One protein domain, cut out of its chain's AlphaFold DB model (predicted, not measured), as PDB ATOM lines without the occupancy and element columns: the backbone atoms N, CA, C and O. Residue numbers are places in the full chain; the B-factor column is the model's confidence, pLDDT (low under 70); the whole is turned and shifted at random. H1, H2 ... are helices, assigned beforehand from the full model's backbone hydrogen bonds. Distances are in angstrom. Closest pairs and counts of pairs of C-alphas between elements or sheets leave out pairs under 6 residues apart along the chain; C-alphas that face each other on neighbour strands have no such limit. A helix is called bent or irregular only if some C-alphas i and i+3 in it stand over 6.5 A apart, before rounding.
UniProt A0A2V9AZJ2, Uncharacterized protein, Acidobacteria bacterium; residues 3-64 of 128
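What this domain is: This is residues 3 to 64 of the 128 residues of an uncharacterized protein of Acidobacteria bacterium (UniProt A0A2V9AZJ2). One long helix, H2, makes the length of a rod, and a short helix, H1, folds back along part of it as a lopsided helical hairpin. A loop joins the two at one end, while residues 44 to 55 and 57 to 63 of H2 stick out free. The 62 printed residues hold two named helices, H1 then H2, and no named strand; the class is all helix. The whole is extended, with a radius of gyration of the C-alphas of 17.4 A and spans of 56 by 18 by 18 A.

How they stand to each other: H2, residues 26 to 63, has a kink of 29 degrees near residue 33 and is only just irregular, C-alphas 31 and 34 being 6.7 A apart. H1, residues 3 to 11, touches H2 at residues 32 to 39 alone; the closest C-alphas, of Pro 5 and Ile 35, are 6.7 A apart. The two form a hairpin, at a shallow tilt of 24 degrees, opposite ways. O i to N i+4 pairs are within hydrogen-bond range in 30 of 34 cases in H2 and 3 of 5 in H1.

Where its parts are: H2 runs 55.1 A from C-alpha 26 at (260.926, 213.962, 234.379) to C-alpha 63 at (221.530, 248.295, 216.769). H1 starts at C-alpha 3 at (252.203, 236.316, 230.393) and spans 13.2 A.

The domain as a whole: The farthest C-alphas, of Ser 25 and Lys 63, are 55.9 A apart. The link from H1 to H2, residues 12 to 25, is long. The printed part has no cut, and no printed residue is under pLDDT 70.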
ATOM      1  N   PHE A   3     250.787 236.055 230.687       89.75
ATOM      2  CA  PHE A   3     252.203 236.316 230.393       89.75
ATOM      3  C   PHE A   3     253.133 236.261 231.609       89.75
ATOM      4  O   PHE A   3     254.316 235.966 231.463       89.75
ATOM      5  N   MET A   4     252.619 236.503 232.818       92.06
ATOM      6  CA  MET A   4     253.445 236.512 234.030       92.06
ATOM      7  C   MET A   4     254.079 235.134 234.322       92.06
ATOM      8  O   MET A   4     255.298 235.072 234.461       92.06
ATOM      9  N   PRO A   5     253.340 234.004 234.306       91.00
ATOM     10  CA  PRO A   5     253.941 232.687 234.530       91.00
ATOM     11  C   PRO A   5     254.955 232.279 233.448       91.00
ATOM     12  O   PRO A   5     255.862 231.500 233.720       91.00
ATOM     13  N   MET A   6     254.862 232.836 232.234       91.62
ATOM     14  CA  MET A   6     255.858 232.591 231.185       91.62
ATOM     15  C   MET A   6     257.226 233.212 231.496       91.62
ATOM     16  O   MET A   6     258.237 232.670 231.057       91.62
ATOM     17  N   HIS A   7     257.289 234.281 232.298       91.19
ATOM     18  CA  HIS A   7     258.568 234.803 232.794       91.19
ATOM     19  C   HIS A   7     259.241 233.784 233.719       91.19
ATOM     20  O   HIS A   7     260.439 233.538 233.605       91.19
ATOM     21  N   TRP A   8     258.451 233.125 234.571       89.50
ATOM     22  CA  TRP A   8     258.937 232.057 235.441       89.50
ATOM     23  C   TRP A   8     259.448 230.854 234.643       89.50
ATOM     24  O   TRP A   8     260.527 230.335 234.919       89.50
ATOM     25  N   LEU A   9     258.721 230.447 233.598       90.31
ATOM     26  CA  LEU A   9     259.174 229.395 232.682       90.31
ATOM     27  C   LEU A   9     260.495 229.760 231.985       90.31
ATOM     28  O   LEU A   9     261.356 228.896 231.829       90.31
ATOM     29  N   GLY A  10     260.679 231.030 231.613       90.25
ATOM     30  CA  GLY A  10     261.938 231.524 231.053       90.25
ATOM     31  C   GLY A  10     263.111 231.412 232.031       90.25
ATOM     32  O   GLY A  10     264.180 230.946 231.644       90.25
ATOM     33  N   LEU A  11     262.902 231.757 233.308       89.69
ATOM     34  CA  LEU A  11     263.915 231.605 234.365       89.69
ATOM     35  C   LEU A  11     264.285 230.138 234.625       89.69
ATOM     36  O   LEU A  11     265.432 229.842 234.947       89.69
ATOM     37  N   LEU A  12     263.340 229.214 234.435       87.81
ATOM     38  CA  LEU A  12     263.571 227.767 234.521       87.81
ATOM     39  C   LEU A  12     264.292 227.182 233.289       87.81
ATOM     40  O   LEU A  12     264.464 225.966 233.202       87.81
ATOM     41  N   GLY A  13     264.704 228.010 232.324       88.31
ATOM     42  CA  GLY A  13     265.416 227.558 231.125       88.31
ATOM     43  C   GLY A  13     264.521 226.847 230.106       88.31
ATOM     44  O   GLY A  13     265.004 226.068 229.278       88.31
ATOM     45  N   ILE A  14     263.205 227.084 230.157       90.50
ATOM     46  CA  ILE A  14     262.282 226.535 229.166       90.50
ATOM     47  C   ILE A  14     262.368 227.353 227.883       90.50
ATOM     48  O   ILE A  14     262.013 228.530 227.829       90.50
ATOM     49  N   ASN A  15     262.831 226.698 226.824       89.25
ATOM     50  CA  ASN A  15     263.009 227.321 225.529       89.25
ATOM     51  C   ASN A  15     261.657 227.502 224.831       89.25
ATOM     52  O   ASN A  15     260.778 226.638 224.857       89.25
ATOM     53  N   ARG A  16     261.508 228.634 224.143       91.12
ATOM     54  CA  ARG A  16     260.346 228.924 223.295       91.12
ATOM     55  C   ARG A  16     260.315 228.029 222.051       91.12
ATOM     56  O   ARG A  16     261.357 227.575 221.592       91.12
ATOM     57  N   ARG A  17     259.132 227.897 221.439       88.56
ATOM     58  CA  ARG A  17     258.892 227.215 220.144       88.56
ATOM     59  C   ARG A  17     259.051 225.686 220.155       88.56
ATOM     60  O   ARG A  17     259.154 225.083 219.093       88.56
ATOM     61  N   TYR A  18     259.015 225.057 221.325       88.81
ATOM     62  CA  TYR A  18     258.932 223.601 221.428       88.81
ATOM     63  C   TYR A  18     257.473 223.149 221.423       88.81
ATOM     64  O   TYR A  18     256.673 223.626 222.223       88.81
ATOM     65  N   ALA A  19     257.138 222.213 220.531       87.69
ATOM     66  CA  ALA A  19     255.806 221.606 220.476       87.69
ATOM     67  C   ALA A  19     255.570 220.607 221.623       87.69
ATOM     68  O   ALA A  19     254.435 220.377 222.028       87.69
ATOM     69  N   ALA A  20     256.646 220.017 222.151       86.38
ATOM     70  CA  ALA A  20     256.605 219.070 223.255       86.38
ATOM     71  C   ALA A  20     257.830 219.231 224.163       86.38
ATOM     72  O   ALA A  20     258.928 219.541 223.704       86.38
ATOM     73  N   PHE A  21     257.649 218.945 225.452       86.44
ATOM     74  CA  PHE A  21     258.687 219.067 226.484       86.44
ATOM     75  C   PHE A  21     259.399 217.735 226.787       86.44
ATOM     76  O   PHE A  21     259.905 217.538 227.888       86.44
ATOM     77  N   GLY A  22     259.433 216.802 225.827       84.12
ATOM     78  CA  GLY A  22     260.024 215.466 226.007       84.12
ATOM     79  C   GLY A  22     261.549 215.454 226.173       84.12
ATOM     80  O   GLY A  22     262.088 214.510 226.734       84.12
ATOM     81  N   ALA A  23     262.235 216.512 225.730       84.44
ATOM     82  CA  ALA A  23     263.678 216.683 225.910       84.44
ATOM     83  C   ALA A  23     264.077 217.078 227.350       84.44
ATOM     84  O   ALA A  23     265.259 217.056 227.682       84.44
ATOM     85  N   TYR A  24     263.114 217.451 228.200       87.00
ATOM     86  CA  TYR A  24     263.356 217.819 229.595       87.00
ATOM     87  C   TYR A  24     263.238 216.601 230.517       87.00
ATOM     88  O   TYR A  24     262.425 215.704 230.287       87.00
ATOM     89  N   SER A  25     264.027 216.578 231.597       89.12
ATOM     90  CA  SER A  25     263.984 215.482 232.569       89.12
ATOM     91  C   SER A  25     262.597 215.358 233.227       89.12
ATOM     92  O   SER A  25     261.857 216.346 233.324       89.12
ATOM     93  N   PRO A  26     262.221 214.164 233.730       89.38
ATOM     94  CA  PRO A  26     260.926 213.962 234.379       89.38
ATOM     95  C   PRO A  26     260.648 214.938 235.532       89.38
ATOM     96  O   PRO A  26     259.508 215.371 235.691       89.38
ATOM     97  N   SER A  27     261.682 215.326 236.287       87.31
ATOM     98  CA  SER A  27     261.588 216.288 237.389       87.31
ATOM     99  C   SER A  27     261.276 217.708 236.912       87.31
ATOM    100  O   SER A  27     260.368 218.340 237.444       87.31
ATOM    101  N   VAL A  28     261.961 218.193 235.871       87.44
ATOM    102  CA  VAL A  28     261.682 219.511 235.272       87.44
ATOM    103  C   VAL A  28     260.281 219.532 234.672       87.44
ATOM    104  O   VAL A  28     259.514 220.468 234.895       87.44
ATOM    105  N   ARG A  29     259.894 218.462 233.971       88.69
ATOM    106  CA  ARG A  29     258.557 218.341 233.384       88.69
ATOM    107  C   ARG A  29     257.448 218.412 234.442       88.69
ATOM    108  O   ARG A  29     256.439 219.074 234.210       88.69
ATOM    109  N   ALA A  30     257.639 217.783 235.602       88.75
ATOM    110  CA  ALA A  30     256.669 217.827 236.698       88.75
ATOM    111  C   ALA A  30     256.440 219.251 237.239       88.75
ATOM    112  O   ALA A  30     255.328 219.577 237.644       88.75
ATOM    113  N   GLN A  31     257.463 220.111 237.200       88.25
ATOM    114  CA  GLN A  31     257.369 221.500 237.663       88.25
ATOM    115  C   GLN A  31     256.695 222.425 236.639       88.25
ATOM    116  O   GLN A  31     255.932 223.313 237.014       88.25
ATOM    117  N   ILE A  32     256.951 222.225 235.343       90.75
ATOM    118  CA  ILE A  32     256.471 223.140 234.291       90.75
ATOM    119  C   ILE A  32     255.056 222.822 233.806       90.75
ATOM    120  O   ILE A  32     254.337 223.736 233.410       90.75
ATOM    121  N   MET A  33     254.637 221.554 233.829       91.44
ATOM    122  CA  MET A  33     253.334 221.144 233.286       91.44
ATOM    123  C   MET A  33     252.138 221.834 233.970       91.44
ATOM    124  O   MET A  33     251.272 222.327 233.248       91.44
ATOM    125  N   PRO A  34     252.085 221.971 235.313       92.56
ATOM    126  CA  PRO A  34     251.011 222.716 235.972       92.56
ATOM    127  C   PRO A  34     250.938 224.182 235.526       92.56
ATOM    128  O   PRO A  34     249.851 224.717 235.310       92.56
ATOM    129  N   ILE A  35     252.098 224.819 235.329       92.06
ATOM    130  CA  ILE A  35     252.199 226.212 234.875       92.06
ATOM    131  C   ILE A  35     251.690 226.336 233.435       92.06
ATOM    132  O   ILE A  35     250.904 227.235 233.138       92.06
ATOM    133  N   GLN A  36     252.084 225.415 232.554       91.62
ATOM    134  CA  GLN A  36     251.605 225.375 231.170       91.62
ATOM    135  C   GLN A  36     250.083 225.184 231.108       91.62
ATOM    136  O   GLN A  36     249.403 225.924 230.402       91.62
ATOM    137  N   HIS A  37     249.531 224.259 231.900       93.44
ATOM    138  CA  HIS A  37     248.083 224.038 231.977       93.44
ATOM    139  C   HIS A  37     247.344 225.296 232.441       93.44
ATOM    140  O   HIS A  37     246.334 225.679 231.850       93.44
ATOM    141  N   PHE A  38     247.868 225.976 233.464       95.00
ATOM    142  CA  PHE A  38     247.308 227.240 233.932       95.00
ATOM    143  C   PHE A  38     247.313 228.314 232.835       95.00
ATOM    144  O   PHE A  38     246.299 228.981 232.630       95.00
ATOM    145  N   ILE A  39     248.419 228.458 232.095       94.38
ATOM    146  CA  ILE A  39     248.520 229.398 230.968       94.38
ATOM    147  C   ILE A  39     247.461 229.076 229.907       94.38
ATOM    148  O   ILE A  39     246.792 229.994 229.434       94.38
ATOM    149  N   THR A  40     247.261 227.800 229.562       94.06
ATOM    150  CA  THR A  40     246.236 227.375 228.596       94.06
ATOM    151  C   THR A  40     244.828 227.740 229.058       94.06
ATOM    152  O   THR A  40     244.060 228.300 228.277       94.06
ATOM    153  N   VAL A  41     244.490 227.485 230.326       96.06
ATOM    154  CA  VAL A  41     243.179 227.853 230.886       96.06
ATOM    155  C   VAL A  41     242.993 229.371 230.878       96.06
ATOM    156  O   VAL A  41     241.960 229.864 230.429       96.06
ATOM    157  N   ALA A  42     244.003 230.130 231.305       95.75
ATOM    158  CA  ALA A  42     243.957 231.589 231.282       95.75
ATOM    159  C   ALA A  42     243.802 232.137 229.852       95.75
ATOM    160  O   ALA A  42     243.025 233.065 229.635       95.75
ATOM    161  N   ALA A  43     244.492 231.546 228.871       94.94
ATOM    162  CA  ALA A  43     244.363 231.901 227.460       94.94
ATOM    163  C   ALA A  43     242.952 231.626 226.932       94.94
ATOM    164  O   ALA A  43     242.369 232.497 226.289       94.94
ATOM    165  N   ALA A  44     242.374 230.467 227.257       95.69
ATOM    166  CA  ALA A  44     241.000 230.138 226.891       95.69
ATOM    167  C   ALA A  44     239.996 231.140 227.486       95.69
ATOM    168  O   ALA A  44     239.118 231.618 226.774       95.69
ATOM    169  N   ILE A  45     240.157 231.530 228.756       95.62
ATOM    170  CA  ILE A  45     239.309 232.549 229.398       95.62
ATOM    171  C   ILE A  45     239.441 233.901 228.690       95.62
ATOM    172  O   ILE A  45     238.432 234.550 228.428       95.62
ATOM    173  N   THR A  46     240.657 234.335 228.353       95.12
ATOM    174  CA  THR A  46     240.867 235.601 227.635       95.12
ATOM    175  C   THR A  46     240.255 235.580 226.235       95.12
ATOM    176  O   THR A  46     239.620 236.557 225.847       95.12
ATOM    177  N   ILE A  47     240.368 234.468 225.502       95.31
ATOM    178  CA  ILE A  47     239.702 234.304 224.199       95.31
ATOM    179  C   ILE A  47     238.179 234.372 224.369       95.31
ATOM    180  O   ILE A  47     237.510 235.079 223.619       95.31
ATOM    181  N   SER A  48     237.626 233.711 225.386       95.81
ATOM    182  CA  SER A  48     236.193 233.780 225.692       95.81
ATOM    183  C   SER A  48     235.743 235.194 226.066       95.81
ATOM    184  O   SER A  48     234.686 235.637 225.625       95.81
ATOM    185  N   ALA A  49     236.545 235.947 226.823       95.38
ATOM    186  CA  ALA A  49     236.250 237.344 227.138       95.38
ATOM    187  C   ALA A  49     236.242 238.230 225.878       95.38
ATOM    188  O   ALA A  49     235.405 239.125 225.764       95.38
ATOM    189  N   GLN A  50     237.099 237.938 224.894       96.06
ATOM    190  CA  GLN A  50     237.098 238.632 223.603       96.06
ATOM    191  C   GLN A  50     235.775 238.448 222.839       96.06
ATOM    192  O   GLN A  50     235.376 239.336 222.085       96.06
ATOM    193  N   LEU A  51     235.052 237.342 223.057       96.00
ATOM    194  CA  LEU A  51     233.729 237.144 222.457       96.00
ATOM    195  C   LEU A  51     232.713 238.170 222.963       96.00
ATOM    196  O   LEU A  51     231.876 238.609 222.183       96.00
ATOM    197  N   ILE A  52     232.807 238.611 224.223       96.06
ATOM    198  CA  ILE A  52     231.934 239.674 224.747       96.06
ATOM    199  C   ILE A  52     232.169 240.971 223.967       96.06
ATOM    200  O   ILE A  52     231.207 241.614 223.546       96.06
ATOM    201  N   PHE A  53     233.435 241.326 223.717       95.38
ATOM    202  CA  PHE A  53     233.782 242.469 222.871       95.38
ATOM    203  C   PHE A  53     233.229 242.303 221.451       95.38
ATOM    204  O   PHE A  53     232.617 243.230 220.930       95.38
ATOM    205  N   LEU A  54     233.380 241.125 220.838       96.50
ATOM    206  CA  LEU A  54     232.887 240.874 219.482       96.50
ATOM    207  C   LEU A  54     231.359 240.988 219.393       96.50
ATOM    208  O   LEU A  54     230.840 241.615 218.472       96.50
ATOM    209  N   ILE A  55     230.642 240.423 220.366       95.62
ATOM    210  CA  ILE A  55     229.182 240.532 220.463       95.62
ATOM    211  C   ILE A  55     228.782 242.000 220.605       95.62
ATOM    212  O   ILE A  55     227.889 242.457 219.896       95.62
ATOM    213  N   ASN A  56     229.454 242.750 221.481       95.62
ATOM    214  CA  ASN A  56     229.176 244.169 221.677       95.62
ATOM    215  C   ASN A  56     229.457 244.992 220.408       95.62
ATOM    216  O   ASN A  56     228.642 245.834 220.038       95.62
ATOM    217  N   PHE A  57     230.557 244.711 219.713       94.81
ATOM    218  CA  PHE A  57     230.931 245.366 218.463       94.81
ATOM    219  C   PHE A  57     229.893 245.120 217.361       94.81
ATOM    220  O   PHE A  57     229.364 246.071 216.788       94.81
ATOM    221  N   ILE A  58     229.530 243.855 217.118       95.81
ATOM    222  CA  ILE A  58     228.530 243.481 216.106       95.81
ATOM    223  C   ILE A  58     227.154 244.059 216.460       95.81
ATOM    224  O   ILE A  58     226.474 244.619 215.600       95.81
ATOM    225  N   TRP A  59     226.751 243.984 217.733       95.44
ATOM    226  CA  TRP A  59     225.506 244.596 218.191       95.44
ATOM    227  C   TRP A  59     225.516 246.106 217.947       95.44
ATOM    228  O   TRP A  59     224.530 246.652 217.457       95.44
ATOM    229  N   SER A  60     226.613 246.789 218.277       92.25
ATOM    230  CA  SER A  60     226.727 248.243 218.135       92.25
ATOM    231  C   SER A  60     226.683 248.685 216.672       92.25
ATOM    232  O   SER A  60     226.090 249.718 216.381       92.25
ATOM    233  N   LEU A  61     227.213 247.883 215.745       90.62
ATOM    234  CA  LEU A  61     227.116 248.152 214.308       90.62
ATOM    235  C   LEU A  61     225.676 248.094 213.779       90.62
ATOM    236  O   LEU A  61     225.311 248.903 212.932       90.62
ATOM    237  N   TRP A  62     224.856 247.153 214.257       91.12
ATOM    238  CA  TRP A  62     223.494 246.963 213.730       91.12
ATOM    239  C   TRP A  62     222.399 247.674 214.524       91.12
ATOM    240  O   TRP A  62     221.390 248.084 213.954       91.12
ATOM    241  N   LYS A  63     222.556 247.787 215.844       89.19
ATOM    242  CA  LYS A  63     221.530 248.295 216.769       89.19
ATOM    243  C   LYS A  63     222.086 249.311 217.774       89.19
ATOM    244  O   LYS A  63     221.409 249.654 218.745       89.19
ATOM    245  N   GLY A  64     223.321 249.776 217.583       81.69
ATOM    246  CA  GLY A  64     223.898 250.849 218.385       81.69
ATOM    247  C   GLY A  64     223.142 252.161 218.191       81.69
ATOM    248  O   GLY A  64     222.558 252.422 217.141       81.69
TER     249      GLY A  64